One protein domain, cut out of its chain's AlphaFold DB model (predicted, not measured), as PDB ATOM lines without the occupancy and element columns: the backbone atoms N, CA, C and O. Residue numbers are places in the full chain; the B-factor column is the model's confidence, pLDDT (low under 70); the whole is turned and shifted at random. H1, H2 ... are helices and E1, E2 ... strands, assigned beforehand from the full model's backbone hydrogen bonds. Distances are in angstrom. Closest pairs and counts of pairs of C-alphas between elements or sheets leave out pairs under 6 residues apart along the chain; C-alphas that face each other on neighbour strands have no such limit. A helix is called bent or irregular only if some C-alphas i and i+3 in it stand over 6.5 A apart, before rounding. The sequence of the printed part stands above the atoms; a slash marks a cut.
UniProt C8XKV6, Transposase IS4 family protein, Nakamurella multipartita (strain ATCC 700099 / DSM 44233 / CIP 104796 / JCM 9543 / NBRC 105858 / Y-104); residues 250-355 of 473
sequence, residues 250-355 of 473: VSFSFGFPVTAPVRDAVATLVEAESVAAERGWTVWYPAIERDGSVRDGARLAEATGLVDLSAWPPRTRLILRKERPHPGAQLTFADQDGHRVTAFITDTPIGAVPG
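Overview. This is residues 250 to 355 of the 473 residues of the protein "Transposase IS4 family protein" of Nakamurella multipartita (strain ATCC 700099 / DSM 44233 / CIP 104796 / JCM 9543 / NBRC 105858 / Y-104) (UniProt C8XKV6). A strongly twisted sheet of five antiparallel strands has one helix, H1, grazing it with residues 262 to 269. E4 is in the middle of the sheet, and long links loop out at its two ends, residues 303 to 316 and 324 to 339. The 106 printed residues hold E1, H1, E2, E3, E4 and E5 along the chain, with sheet order E1, E5, E4, E3, E2; the class is mixed, with under half of the residues in named elements. The whole is compact, with a radius of gyration of the C-alphas of 14.2 A and spans of 39 by 34 by 32 A.

Arrangement. Edge strand E1, residues 251 to 256, is antiparallel to E5, residues 340 to 346; N 254 and O 345 are 2.9 A apart, within hydrogen-bond range. H1, residues 260 to 278, only grazes the sheet; its closest C-alphas to E4, residues 317 to 323, are Val 266 and Leu 320, 7.9 A apart. In H1, 13 of 15 O i to N i+4 pairs are within hydrogen-bond range. E2, residues 285 to 288, and E3, residues 294 to 302, form a hairpin, with N 287 and O 298 at 3.1 A. E2 to E5 make a meander, each strand the antiparallel neighbour of the one before. Between the neighbours E3 and E4, N 301 and O 320 are within hydrogen-bond range at 3.0 A; between the neighbours E4 and E5, N 321 and O 342 are within hydrogen-bond range at 2.8 A.

Along the chain. E1 begins at C-alpha 251 (149.086, 148.477, 136.061). H1 measures 28.3 A, has a kink of 30 degrees near residue 272 and is only just irregular, with C-alphas 271 and 274 6.6 A apart. E3 bends by 103 degrees at residue 297. E4 measures 19.8 A; E5 measures 20.2 A and ends at C-alpha 346 (148.021, 141.213, 134.133).

Size, cuts and confidence. The C-alphas farthest apart, those of Pro 314 and Gly 328, are 40.7 A apart. The printed part has no cut. The links E3 to E4 and E4 to E5 are long. Mean pLDDT of the printed part is 88.1; residues 325 to 338 are under 70.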
ATOM      1  N   VAL A 250     147.372 152.921 136.504       96.00
ATOM      2  CA  VAL A 250     147.988 151.904 137.370       96.00
ATOM      3  C   VAL A 250     147.903 150.535 136.695       96.00
ATOM      4  O   VAL A 250     146.814 150.079 136.340       96.00
ATOM      5  N   SER A 251     149.045 149.863 136.538       96.38
ATOM      6  CA  SER A 251     149.086 148.477 136.061       96.38
ATOM      7  C   SER A 251     148.553 147.515 137.115       96.38
ATOM      8  O   SER A 251     148.610 147.801 138.308       96.38
ATOM      9  N   PHE A 252     148.076 146.343 136.703       98.12
ATOM     10  CA  PHE A 252     147.545 145.339 137.622       98.12
ATOM     11  C   PHE A 252     148.151 143.946 137.442       98.12
ATOM     12  O   PHE A 252     148.597 143.536 136.363       98.12
ATOM     13  N   SER A 253     148.128 143.184 138.533       98.50
ATOM     14  CA  SER A 253     148.415 141.753 138.565       98.50
ATOM     15  C   SER A 253     147.508 141.075 139.592       98.50
ATOM     16  O   SER A 253     147.748 141.164 140.795       98.50
ATOM     17  N   PHE A 254     146.453 140.413 139.119       98.62
ATOM     18  CA  PHE A 254     145.424 139.821 139.974       98.62
ATOM     19  C   PHE A 254     145.419 138.309 139.855       98.62
ATOM     20  O   PHE A 254     145.451 137.787 138.739       98.62
ATOM     21  N   GLY A 255     145.342 137.609 140.986       98.06
ATOM     22  CA  GLY A 255     145.089 136.171 140.982       98.06
ATOM     23  C   GLY A 255     143.819 135.882 140.183       98.06
ATOM     24  O   GLY A 255     142.888 136.676 140.185       98.06
ATOM     25  N   PHE A 256     143.769 134.779 139.451       96.75
ATOM     26  CA  PHE A 256     142.642 134.480 138.576       96.75
ATOM     27  C   PHE A 256     142.052 133.112 138.924       96.75
ATOM     28  O   PHE A 256     142.799 132.130 138.984       96.75
ATOM     29  N   PRO A 257     140.733 133.012 139.176       93.00
ATOM     30  CA  PRO A 257     140.105 131.731 139.465       93.00
ATOM     31  C   PRO A 257     140.306 130.731 138.319       93.00
ATOM     32  O   PRO A 257     140.077 131.046 137.152       93.00
ATOM     33  N   VAL A 258     140.675 129.492 138.655       92.12
ATOM     34  CA  VAL A 258     140.825 128.396 137.684       92.12
ATOM     35  C   VAL A 258     139.439 127.822 137.349       92.12
ATOM     36  O   VAL A 258     139.015 126.787 137.867       92.12
ATOM     37  N   THR A 259     138.690 128.553 136.523       92.25
ATOM     38  CA  THR A 259     137.355 128.181 136.021       92.25
ATOM     39  C   THR A 259     137.436 127.103 134.931       92.25
ATOM     40  O   THR A 259     138.526 126.691 134.542       92.25
ATOM     41  N   ALA A 260     136.290 126.616 134.435       93.06
ATOM     42  CA  ALA A 260     136.267 125.609 133.367       93.06
ATOM     43  C   ALA A 260     137.039 126.049 132.101       93.06
ATOM     44  O   ALA A 260     137.945 125.313 131.724       93.06
ATOM     45  N   PRO A 261     136.848 127.268 131.550       94.56
ATOM     46  CA  PRO A 261     137.648 127.731 130.411       94.56
ATOM     47  C   PRO A 261     139.160 127.738 130.668       94.56
ATOM     48  O   PRO A 261     139.950 127.412 129.789       94.56
ATOM     49  N   VAL A 262     139.587 128.076 131.891       94.06
ATOM     50  CA  VAL A 262     141.011 128.032 132.261       94.06
ATOM     51  C   VAL A 262     141.515 126.590 132.300       94.06
ATOM     52  O   VAL A 262     142.628 126.332 131.855       94.06
ATOM     53  N   ARG A 263     140.714 125.637 132.794       92.31
ATOM     54  CA  ARG A 263     141.073 124.208 132.780       92.31
ATOM     55  C   ARG A 263     141.174 123.646 131.363       92.31
ATOM     56  O   ARG A 263     142.082 122.861 131.107       92.31
ATOM     57  N   ASP A 264     140.303 124.073 130.456       93.44
ATOM     58  CA  ASP A 264     140.352 123.668 129.046       93.44
ATOM     59  C   ASP A 264     141.606 124.232 128.357       93.44
ATOM     60  O   ASP A 264     142.295 123.529 127.611       93.44
ATOM     61  N   ALA A 265     141.977 125.477 128.679       94.69
ATOM     62  CA  ALA A 265     143.231 126.073 128.226       94.69
ATOM     63  C   ALA A 265     144.463 125.317 128.755       94.69
ATOM     64  O   ALA A 265     145.408 125.089 128.001       94.69
ATOM     65  N   VAL A 266     144.461 124.893 130.027       92.88
ATOM     66  CA  VAL A 266     145.545 124.064 130.588       92.88
ATOM     67  C   VAL A 266     145.641 122.735 129.839       92.88
ATOM     68  O   VAL A 266     146.740 122.382 129.420       92.88
ATOM     69  N   ALA A 267     144.518 122.043 129.616       91.31
ATOM     70  CA  ALA A 267     144.497 120.766 128.901       91.31
ATOM     71  C   ALA A 267     145.077 120.916 127.487       91.31
ATOM     72  O   ALA A 267     145.978 120.173 127.102       91.31
ATOM     73  N   THR A 268     144.662 121.965 126.773       93.12
ATOM     74  CA  THR A 268     145.185 122.309 125.441       93.12
ATOM     75  C   THR A 268     146.705 122.526 125.463       93.12
ATOM     76  O   THR A 268     147.424 122.031 124.598       93.12
ATOM     77  N   LEU A 269     147.226 123.251 126.461       93.00
ATOM     78  CA  LEU A 269     148.666 123.514 126.599       93.00
ATOM     79  C   LEU A 269     149.470 122.273 127.008       93.00
ATOM     80  O   LEU A 269     150.657 122.197 126.696       93.00
ATOM     81  N   VAL A 270     148.863 121.334 127.737       89.12
ATOM     82  CA  VAL A 270     149.480 120.047 128.095       89.12
ATOM     83  C   VAL A 270     149.564 119.144 126.867       89.12
ATOM     84  O   VAL A 270     150.637 118.623 126.578       89.12
ATOM     85  N   GLU A 271     148.486 119.022 126.092       88.38
ATOM     86  CA  GLU A 271     148.482 118.252 124.840       88.38
ATOM     87  C   GLU A 271     149.466 118.823 123.811       88.38
ATOM     88  O   GLU A 271     150.174 118.080 123.131       88.38
ATOM     89  N   ALA A 272     149.571 120.152 123.733       88.62
ATOM     90  CA  ALA A 272     150.514 120.819 122.845       88.62
ATOM     91  C   ALA A 272     151.984 120.667 123.274       88.62
ATOM     92  O   ALA A 272     152.867 120.928 122.458       88.62
ATOM     93  N   GLU A 273     152.283 120.274 124.520       88.94
ATOM     94  CA  GLU A 273     153.656 120.243 125.044       88.94
ATOM     95  C   GLU A 273     154.542 119.234 124.299       88.94
ATOM     96  O   GLU A 273     155.658 119.583 123.910       88.94
ATOM     97  N   SER A 274     154.046 118.017 124.050       84.44
ATOM     98  CA  SER A 274     154.791 116.981 123.317       84.44
ATOM     99  C   SER A 274     155.030 117.383 121.859       84.44
ATOM    100  O   SER A 274     156.164 117.350 121.383       84.44
ATOM    101  N   VAL A 275     153.987 117.864 121.178       88.25
ATOM    102  CA  VAL A 275     154.049 118.313 119.778       88.25
ATOM    103  C   VAL A 275     154.973 119.522 119.618       88.25
ATOM    104  O   VAL A 275     155.728 119.618 118.650       88.25
ATOM    105  N   ALA A 276     154.936 120.466 120.561       89.06
ATOM    106  CA  ALA A 276     155.830 121.615 120.558       89.06
ATOM    107  C   ALA A 276     157.285 121.187 120.769       89.06
ATOM    108  O   ALA A 276     158.158 121.671 120.049       89.06
ATOM    109  N   ALA A 277     157.541 120.253 121.690       87.19
ATOM    110  CA  ALA A 277     158.880 119.734 121.944       87.19
ATOM    111  C   ALA A 277     159.482 119.056 120.700       87.19
ATOM    112  O   ALA A 277     160.630 119.337 120.357       87.19
ATOM    113  N   GLU A 278     158.702 118.254 119.967       89.56
ATOM    114  CA  GLU A 278     159.120 117.651 118.686       89.56
ATOM    115  C   GLU A 278     159.497 118.701 117.627       89.56
ATOM    116  O   GLU A 278     160.373 118.472 116.793       89.56
ATOM    117  N   ARG A 279     158.864 119.877 117.678       90.06
ATOM    118  CA  ARG A 279     159.122 121.014 116.778       90.06
ATOM    119  C   ARG A 279     160.177 121.993 117.309       90.06
ATOM    120  O   ARG A 279     160.407 123.029 116.686       90.06
ATOM    121  N   GLY A 280     160.815 121.692 118.443       87.56
ATOM    122  CA  GLY A 280     161.824 122.549 119.072       87.56
ATOM    123  C   GLY A 280     161.262 123.807 119.747       87.56
ATOM    124  O   GLY A 280     161.997 124.768 119.970       87.56
ATOM    125  N   TRP A 281     159.965 123.837 120.055       88.94
ATOM    126  CA  TRP A 281     159.293 124.942 120.741       88.94
ATOM    127  C   TRP A 281     159.046 124.625 122.215       88.94
ATOM    128  O   TRP A 281     158.920 123.473 122.619       88.94
ATOM    129  N   THR A 282     158.946 125.673 123.034       88.38
ATOM    130  CA  THR A 282     158.616 125.561 124.460       88.38
ATOM    131  C   THR A 282     157.272 126.223 124.735       88.38
ATOM    132  O   THR A 282     157.082 127.402 124.446       88.38
ATOM    133  N   VAL A 283     156.346 125.463 125.316       91.44
ATOM    134  CA  VAL A 283     155.033 125.970 125.760       91.44
ATOM    135  C   VAL A 283     155.071 126.349 127.243       91.44
ATOM    136  O   VAL A 283     154.499 127.360 127.644       91.44
ATOM    137  N   TRP A 284     155.804 125.569 128.045       93.38
ATOM    138  CA  TRP A 284     155.962 125.753 129.486       93.38
ATOM    139  C   TRP A 284     157.394 126.168 129.843       93.38
ATOM    140  O   TRP A 284     158.329 125.364 129.786       93.38
ATOM    141  N   TYR A 285     157.563 127.416 130.258       94.12
ATOM    142  CA  TYR A 285     158.840 128.035 130.614       94.12
ATOM    143  C   TYR A 285     159.155 127.853 132.103       94.12
ATOM    144  O   TYR A 285     158.229 127.787 132.909       94.12
ATOM    145  N   PRO A 286     160.429 127.766 132.514       94.62
ATOM    146  CA  PRO A 286     160.777 127.652 133.928       94.62
ATOM    147  C   PRO A 286     160.344 128.897 134.718       94.62
ATOM    148  O   PRO A 286     160.496 130.025 134.247       94.62
ATOM    149  N   ALA A 287     159.835 128.696 135.935       95.75
ATOM    150  CA  ALA A 287     159.727 129.773 136.916       95.75
ATOM    151  C   ALA A 287     161.101 130.060 137.552       95.75
ATOM    152  O   ALA A 287     162.016 129.239 137.468       95.75
ATOM    153  N   ILE A 288     161.243 131.214 138.209       96.38
ATOM    154  CA  ILE A 288     162.493 131.624 138.867       96.38
ATOM    155  C   ILE A 288     162.293 131.963 140.343       96.38
ATOM    156  O   ILE A 288     161.214 132.392 140.761       96.38
ATOM    157  N   GLU A 289     163.349 131.802 141.128       94.62
ATOM    158  CA  GLU A 289     163.447 132.281 142.503       94.62
ATOM    159  C   GLU A 289     163.910 133.740 142.574       94.62
ATOM    160  O   GLU A 289     164.226 134.385 141.573       94.62
ATOM    161  N   ARG A 290     163.931 134.299 143.793       89.06
ATOM    162  CA  ARG A 290     164.326 135.696 144.038       89.06
ATOM    163  C   ARG A 290     165.733 136.020 143.528       89.06
ATOM    164  O   ARG A 290     165.955 137.161 143.130       89.06
ATOM    165  N   ASP A 291     166.649 135.063 143.599       92.31
ATOM    166  CA  ASP A 291     168.043 135.194 143.165       92.31
ATOM    167  C   ASP A 291     168.231 134.967 141.653       92.31
ATOM    168  O   ASP A 291     169.345 135.086 141.150       92.31
ATOM    169  N   GLY A 292     167.149 134.678 140.922       91.69
ATOM    170  CA  GLY A 292     167.167 134.400 139.489       91.69
ATOM    171  C   GLY A 292     167.449 132.939 139.134       91.69
ATOM    172  O   GLY A 292     167.416 132.602 137.950       91.69
ATOM    173  N   SER A 293     167.689 132.065 140.116       94.81
ATOM    174  CA  SER A 293     167.803 130.625 139.875       94.81
ATOM    175  C   SER A 293     166.467 130.030 139.425       94.81
ATOM    176  O   SER A 293     165.397 130.582 139.685       94.81
ATOM    177  N   VAL A 294     166.513 128.902 138.715       94.62
ATOM    178  CA  VAL A 294     165.298 128.196 138.289       94.62
ATOM    179  C   VAL A 294     164.599 127.602 139.509       94.62
ATOM    180  O   VAL A 294     165.214 126.892 140.302       94.62
ATOM    181  N   ARG A 295     163.291 127.845 139.623       92.06
ATOM    182  CA  ARG A 295     162.443 127.201 140.625       92.06
ATOM    183  C   ARG A 295     162.100 125.788 140.168       92.06
ATOM    184  O   ARG A 295     161.340 125.610 139.213       92.06
ATOM    185  N   ASP A 296     162.640 124.795 140.865       88.94
ATOM    186  CA  ASP A 296     162.367 123.391 140.559       88.94
ATOM    187  C   ASP A 296     160.870 123.064 140.696       88.94
ATOM    188  O   ASP A 296     160.174 123.548 141.591       88.94
ATOM    189  N   GLY A 297     160.361 122.253 139.770       87.12
ATOM    190  CA  GLY A 297     158.975 121.792 139.774       87.12
ATOM    191  C   GLY A 297     157.904 122.833 139.429       87.12
ATOM    192  O   GLY A 297     156.728 122.473 139.486       87.12
ATOM    193  N   ALA A 298     158.253 124.071 139.049       92.44
ATOM    194  CA  ALA A 298     157.293 125.105 138.648       92.44
ATOM    195  C   ALA A 298     157.542 125.610 137.216       92.44
ATOM    196  O   ALA A 298     158.650 126.021 136.862       92.44
ATOM    197  N   ARG A 299     156.493 125.609 136.384       94.88
ATOM    198  CA  ARG A 299     156.558 126.056 134.985       94.88
ATOM    199  C   ARG A 299     155.379 126.952 134.620       94.88
ATOM    200  O   ARG A 299     154.309 126.859 135.217       94.88
ATOM    201  N   LEU A 300     155.589 127.811 133.630       96.69
ATOM    202  CA  LEU A 300     154.734 128.937 133.276       96.69
ATOM    203  C   LEU A 300     154.331 128.889 131.807       96.69
ATOM    204  O   LEU A 300     155.172 128.623 130.955       96.69
ATOM    205  N   ALA A 301     153.080 129.213 131.509       96.69
ATOM    206  CA  ALA A 301     152.589 129.367 130.145       96.69
ATOM    207  C   ALA A 301     151.668 130.584 130.051       96.69
ATOM    208  O   ALA A 301     151.013 130.961 131.024       96.69
ATOM    209  N   GLU A 302     151.605 131.200 128.876       96.31
ATOM    210  CA  GLU A 302     150.620 132.238 128.585       96.31
ATOM    211  C   GLU A 302     149.411 131.621 127.875       96.31
ATOM    212  O   GLU A 302     149.553 130.977 126.840       96.31
ATOM    213  N   ALA A 303     148.221 131.837 128.432       97.00
ATOM    214  CA  ALA A 303     146.951 131.305 127.936       97.00
ATOM    215  C   ALA A 303     146.009 132.404 127.416       97.00
ATOM    216  O   ALA A 303     144.820 132.164 127.219       97.00
ATOM    217  N   THR A 304     146.529 133.614 127.181       96.19
ATOM    218  CA  THR A 304     145.760 134.786 126.728       96.19
ATOM    219  C   THR A 304     144.911 134.503 125.483       96.19
ATOM    220  O   THR A 304     143.796 134.997 125.389       96.19
ATOM    221  N   GLY A 305     145.412 133.694 124.541       95.38
ATOM    222  CA  GLY A 305     144.691 133.334 123.312       95.38
ATOM    223  C   GLY A 305     143.728 132.147 123.438       95.38
ATOM    224  O   GLY A 305     143.093 131.793 122.451       95.38
ATOM    225  N   LEU A 306     143.642 131.514 124.612       96.69
ATOM    226  CA  LEU A 306     142.853 130.295 124.844       96.69
ATOM    227  C   LEU A 306     141.609 130.537 125.708       96.69
ATOM    228  O   LEU A 306     140.762 129.658 125.826       96.69
ATOM    229  N   VAL A 307     141.500 131.714 126.325       96.62
ATOM    230  CA  VAL A 307     140.379 132.096 127.185       96.62
ATOM    231  C   VAL A 307     139.813 133.417 126.681       96.62
ATOM    232  O   VAL A 307     140.570 134.339 126.383       96.62
ATOM    233  N   ASP A 308     138.485 133.527 126.604       95.88
ATOM    234  CA  ASP A 308     137.838 134.790 126.255       95.88
ATOM    235  C   ASP A 308     138.060 135.826 127.368       95.88
ATOM    236  O   ASP A 308     137.505 135.734 128.466       95.88
ATOM    237  N   LEU A 309     138.900 136.815 127.067       96.56
ATOM    238  CA  LEU A 309     139.191 137.944 127.943       96.56
ATOM    239  C   LEU A 309     138.552 139.253 127.450       96.56
ATOM    240  O   LEU A 309     138.930 140.321 127.923       96.56
ATOM    241  N   SER A 310     137.591 139.203 126.524       95.62
ATOM    242  CA  SER A 310     136.974 140.393 125.911       95.62
ATOM    243  C   SER A 310     136.293 141.336 126.912       95.62
ATOM    244  O   SER A 310     136.273 142.547 126.703       95.62
ATOM    245  N   ALA A 311     135.787 140.803 128.029       95.50
ATOM    246  CA  ALA A 311     135.207 141.585 129.124       95.50
ATOM    247  C   ALA A 311     136.260 142.272 130.025       95.50
ATOM    248  O   ALA A 311     135.913 143.068 130.899       95.50
ATOM    249  N   TRP A 312     137.548 141.957 129.863       97.44
ATOM    250  CA  TRP A 312     138.650 142.604 130.579       97.44
ATOM    251  C   TRP A 312     139.198 143.797 129.791       97.44
ATOM    252  O   TRP A 312     139.018 143.875 128.575       97.44
ATOM    253  N   PRO A 313     139.911 144.737 130.442       96.81
ATOM    254  CA  PRO A 313     140.544 145.834 129.723       96.81
ATOM    255  C   PRO A 313     141.431 145.337 128.561       96.81
ATOM    256  O   PRO A 313     142.143 144.342 128.726       96.81
ATOM    257  N   PRO A 314     141.476 146.031 127.406       93.94
ATOM    258  CA  PRO A 314     142.249 145.587 126.239       93.94
ATOM    259  C   PRO A 314     143.712 145.296 126.582       93.94
ATOM    260  O   PRO A 314     144.302 146.060 127.332       93.94
ATOM    261  N   ARG A 315     144.347 144.266 126.014       92.25
ATOM    262  CA  ARG A 315     145.720 143.825 126.373       92.25
ATOM    263  C   ARG A 315     145.854 143.158 127.754       92.25
ATOM    264  O   ARG A 315     146.969 143.043 128.254       92.25
ATOM    265  N   THR A 316     144.754 142.747 128.387       97.88
ATOM    266  CA  THR A 316     144.831 141.834 129.539       97.88
ATOM    267  C   THR A 316     145.386 140.490 129.075       97.88
ATOM    268  O   THR A 316     144.971 139.970 128.043       97.88
ATOM    269  N   ARG A 317     146.335 139.949 129.833       98.00
ATOM    270  CA  ARG A 317     147.019 138.681 129.578       98.00
ATOM    271  C   ARG A 317     146.730 137.703 130.703       98.00
ATOM    272  O   ARG A 317     146.670 138.125 131.855       98.00
ATOM    273  N   LEU A 318     146.594 136.421 130.376       98.38
ATOM    274  CA  LEU A 318     146.390 135.333 131.334       98.38
ATOM    275  C   LEU A 318     147.646 134.470 131.410       98.38
ATOM    276  O   LEU A 318     148.038 133.850 130.421       98.38
ATOM    277  N   ILE A 319     148.254 134.409 132.591       98.12
ATOM    278  CA  ILE A 319     149.453 133.617 132.856       98.12
ATOM    279  C   ILE A 319     149.086 132.453 133.772       98.12
ATOM    280  O   ILE A 319     148.441 132.634 134.806       98.12
ATOM    281  N   LEU A 320     149.510 131.256 133.386       97.62
ATOM    282  CA  LEU A 320     149.316 130.020 134.126       97.62
ATOM    283  C   LEU A 320     150.634 129.576 134.740       97.62
ATOM    284  O   LEU A 320     151.683 129.653 134.103       97.62
ATOM    285  N   ARG A 321     150.559 129.035 135.953       95.44
ATOM    286  CA  ARG A 321     151.656 128.335 136.612       95.44
ATOM    287  C   ARG A 321     151.197 126.951 137.028       95.44
ATOM    288  O   ARG A 321     150.267 126.839 137.828       95.44
ATOM    289  N   LYS A 322     151.887 125.926 136.534       91.56
ATOM    290  CA  LYS A 322     151.781 124.554 137.039       91.56
ATOM    291  C   LYS A 322     152.939 124.281 137.992       91.56
ATOM    292  O   LYS A 322     154.081 124.617 137.681       91.56
ATOM    293  N   GLU A 323     152.648 123.711 139.153       86.94
ATOM    294  CA  GLU A 323     153.638 123.382 140.181       86.94
ATOM    295  C   GLU A 323     153.406 121.970 140.723       86.94
ATOM    296  O   GLU A 323     152.262 121.565 140.935       86.94
ATOM    297  N   ARG A 324     154.484 121.214 140.958       76.25
ATOM    298  CA  ARG A 324     154.384 119.922 141.646       76.25
ATOM    299  C   ARG A 324     153.885 120.144 143.082       76.25
ATOM    300  O   ARG A 324     154.519 120.897 143.823       76.25
ATOM    301  N   PRO A 325     152.780 119.511 143.505       66.44
ATOM    302  CA  PRO A 325     152.318 119.600 144.880       66.44
ATOM    303  C   PRO A 325     153.376 119.053 145.841       66.44
ATOM    304  O   PRO A 325     154.124 118.131 145.510       66.44
ATOM    305  N   HIS A 326     153.418 119.589 147.062       55.62
ATOM    306  CA  HIS A 326     154.263 119.023 148.111       55.62
ATOM    307  C   HIS A 326     153.842 117.576 148.436       55.62
ATOM    308  O   HIS A 326     152.643 117.275 148.394       55.62
ATOM    309  N   PRO A 327     154.789 116.684 148.795       52.16
ATOM    310  CA  PRO A 327     154.467 115.316 149.197       52.16
ATOM    311  C   PRO A 327     153.392 115.296 150.297       52.16
ATOM    312  O   PRO A 327     153.575 115.895 151.354       52.16
ATOM    313  N   GLY A 328     152.263 114.627 150.036       53.41
ATOM    314  CA  GLY A 328     151.124 114.532 150.962       53.41
ATOM    315  C   GLY A 328     149.987 115.539 150.738       53.41
ATOM    316  O   GLY A 328     148.989 115.479 151.455       53.41
ATOM    317  N   ALA A 329     150.086 116.440 149.754       52.84
ATOM    318  CA  ALA A 329     148.965 117.297 149.369       52.84
ATOM    319  C   ALA A 329     147.822 116.468 148.749       52.84
ATOM    320  O   ALA A 329     148.047 115.676 147.834       52.84
ATOM    321  N   GLN A 330     146.590 116.657 149.235       48.53
ATOM    322  CA  GLN A 330     145.404 116.092 148.590       48.53
ATOM    323  C   GLN A 330     145.135 116.860 147.295       48.53
ATOM    324  O   GLN A 330     144.787 118.042 147.335       48.53
ATOM    325  N   LEU A 331     145.329 116.183 146.165       54.62
ATOM    326  CA  LEU A 331     144.997 116.719 144.852       54.62
ATOM    327  C   LEU A 331     143.482 116.962 144.757       54.62
ATOM    328  O   LEU A 331     142.678 116.131 145.187       54.62
ATOM    329  N   THR A 332     143.087 118.099 144.199       55.00
ATOM    330  CA  THR A 332     141.694 118.406 143.855       55.00
ATOM    331  C   THR A 332     141.413 118.028 142.400       55.00
ATOM    332  O   THR A 332     142.329 117.883 141.599       55.00
ATOM    333  N   PHE A 333     140.139 117.941 142.008       46.81
ATOM    334  CA  PHE A 333     139.734 117.697 140.612       46.81
ATOM    335  C   PHE A 333     140.269 118.726 139.590       46.81
ATOM    336  O   PHE A 333     140.144 118.507 138.389       46.81
ATOM    337  N   ALA A 334     140.824 119.859 140.039       47.62
ATOM    338  CA  ALA A 334     141.441 120.872 139.183       47.62
ATOM    339  C   ALA A 334     142.920 120.588 138.855       47.62
ATOM    340  O   ALA A 334     143.497 121.300 138.032       47.62
ATOM    341  N   ASP A 335     143.525 119.573 139.478       59.09
ATOM    342  CA  ASP A 335     144.919 119.213 139.248       59.09
ATOM    343  C   ASP A 335     145.023 118.328 138.001       59.09
ATOM    344  O   ASP A 335     144.607 117.169 137.987       59.09
ATOM    345  N   GLN A 336     145.557 118.901 136.924       57.12
ATOM    346  CA  GLN A 336     145.831 118.184 135.681       57.12
ATOM    347  C   GLN A 336     147.273 117.673 135.699       57.12
ATOM    348  O   GLN A 336     148.191 118.388 136.108       57.12
ATOM    349  N   ASP A 337     147.465 116.421 135.283       61.66
ATOM    350  CA  ASP A 337     148.780 115.766 135.215       61.66
ATOM    351  C   ASP A 337     149.552 115.774 136.558       61.66
ATOM    352  O   ASP A 337     150.769 115.933 136.611       61.66
ATOM    353  N   GLY A 338     148.837 115.688 137.687       68.19
ATOM    354  CA  GLY A 338     149.438 115.676 139.027       68.19
ATOM    355  C   GLY A 338     150.070 117.002 139.473       68.19
ATOM    356  O   GLY A 338     150.801 117.012 140.463       68.19
ATOM    357  N   HIS A 339     149.800 118.111 138.774       76.06
ATOM    358  CA  HIS A 339     150.300 119.444 139.114       76.06
ATOM    359  C   HIS A 339     149.181 120.354 139.630       76.06
ATOM    360  O   HIS A 339     148.090 120.403 139.063       76.06
ATOM    361  N   ARG A 340     149.493 121.154 140.656       86.00
ATOM    362  CA  ARG A 340     148.629 122.251 141.093       86.00
ATOM    363  C   ARG A 340     148.736 123.395 140.097       86.00
ATOM    364  O   ARG A 340     149.829 123.913 139.859       86.00
ATOM    365  N   VAL A 341     147.597 123.822 139.562       90.44
ATOM    366  CA  VAL A 341     147.526 124.963 138.646       90.44
ATOM    367  C   VAL A 341     147.077 126.213 139.390       90.44
ATOM    368  O   VAL A 341     146.104 126.211 140.143       90.44
ATOM    369  N   THR A 342     147.789 127.307 139.156       94.44
ATOM    370  CA  THR A 342     147.396 128.659 139.561       94.44
ATOM    371  C   THR A 342     147.411 129.568 138.342       94.44
ATOM    372  O   THR A 342     148.160 129.322 137.397       94.44
ATOM    373  N   ALA A 343     146.582 130.605 138.349       97.25
ATOM    374  CA  ALA A 343     146.490 131.560 137.259       97.25
ATOM    375  C   ALA A 343     146.498 132.985 137.806       97.25
ATOM    376  O   ALA A 343     146.044 133.225 138.927       97.25
ATOM    377  N   PHE A 344     146.993 133.927 137.013       98.50
ATOM    378  CA  PHE A 344     146.843 135.350 137.276       98.50
ATOM    379  C   PHE A 344     146.685 136.118 135.967       98.50
ATOM    380  O   PHE A 344     147.204 135.715 134.924       98.50
ATOM    381  N   ILE A 345     145.968 137.235 136.028       98.56
ATOM    382  CA  ILE A 345     145.841 138.175 134.921       98.56
ATOM    383  C   ILE A 345     146.717 139.401 135.155       98.56
ATOM    384  O   ILE A 345     146.916 139.839 136.288       98.56
ATOM    385  N   THR A 346     147.241 139.975 134.079       98.38
ATOM    386  CA  THR A 346     148.021 141.213 134.133       98.38
ATOM    387  C   THR A 346     147.848 142.025 132.863       98.38
ATOM    388  O   THR A 346     147.605 141.476 131.793       98.38
ATOM    389  N   ASP A 347     148.009 143.338 132.961       96.44
ATOM    390  CA  ASP A 347     148.099 144.221 131.804       96.44
ATOM    391  C   ASP A 347     149.530 144.555 131.375       96.44
ATOM    392  O   ASP A 347     149.734 145.359 130.462       96.44
ATOM    393  N   THR A 348     150.524 143.956 132.027       95.06
ATOM    394  CA  THR A 348     151.925 144.268 131.763       95.06
ATOM    395  C   THR A 348     152.349 143.787 130.370       95.06
ATOM    396  O   THR A 348     152.185 142.598 130.057       95.06
ATOM    397  N   PRO A 349     152.927 144.670 129.531       92.75
ATOM    398  CA  PRO A 349     153.381 144.303 128.194       92.75
ATOM    399  C   PRO A 349     154.460 143.217 128.193       92.75
ATOM    400  O   PRO A 349     155.210 143.032 129.156       92.75
ATOM    401  N   ILE A 350     154.568 142.506 127.073       91.56
ATOM    402  CA  ILE A 350     155.677 141.580 126.825       91.56
ATOM    403  C   ILE A 350     156.994 142.367 126.864       91.56
ATOM    404  O   ILE A 350     157.082 143.467 126.327       91.56
ATOM    405  N   GLY A 351     158.010 141.817 127.535       89.62
ATOM    406  CA  GLY A 351     159.334 142.439 127.651       89.62
ATOM    407  C   GLY A 351     159.443 143.590 128.660       89.62
ATOM    408  O   GLY A 351     160.549 144.056 128.901       89.62
ATOM    409  N   ALA A 352     158.344 144.017 129.297       89.94
ATOM    410  CA  ALA A 352     158.372 145.130 130.255       89.94
ATOM    411  C   ALA A 352     159.054 144.789 131.594       89.94
ATOM    412  O   ALA A 352     159.484 145.686 132.314       89.94
ATOM    413  N   VAL A 353     159.151 143.499 131.939       91.44
ATOM    414  CA  VAL A 353     159.774 143.014 133.179       91.44
ATOM    415  C   VAL A 353     160.916 142.051 132.833       91.44
ATOM    416  O   VAL A 353     160.726 141.174 131.979       91.44
ATOM    417  N   PRO A 354     162.088 142.162 133.493       91.12
ATOM    418  CA  PRO A 354     163.181 141.204 133.339       91.12
ATOM    419  C   PRO A 354     162.723 139.762 133.582       91.12
ATOM    420  O   PRO A 354     161.933 139.502 134.484       91.12
ATOM    421  N   GLY A 355     163.213 138.813 132.782       91.25
ATOM    422  CA  GLY A 355     162.811 137.403 132.884       91.25
ATOM    423  C   GLY A 355     161.439 137.073 132.277       91.25
ATOM    424  O   GLY A 355     160.981 135.941 132.412       91.25
TER     425      GLY A 355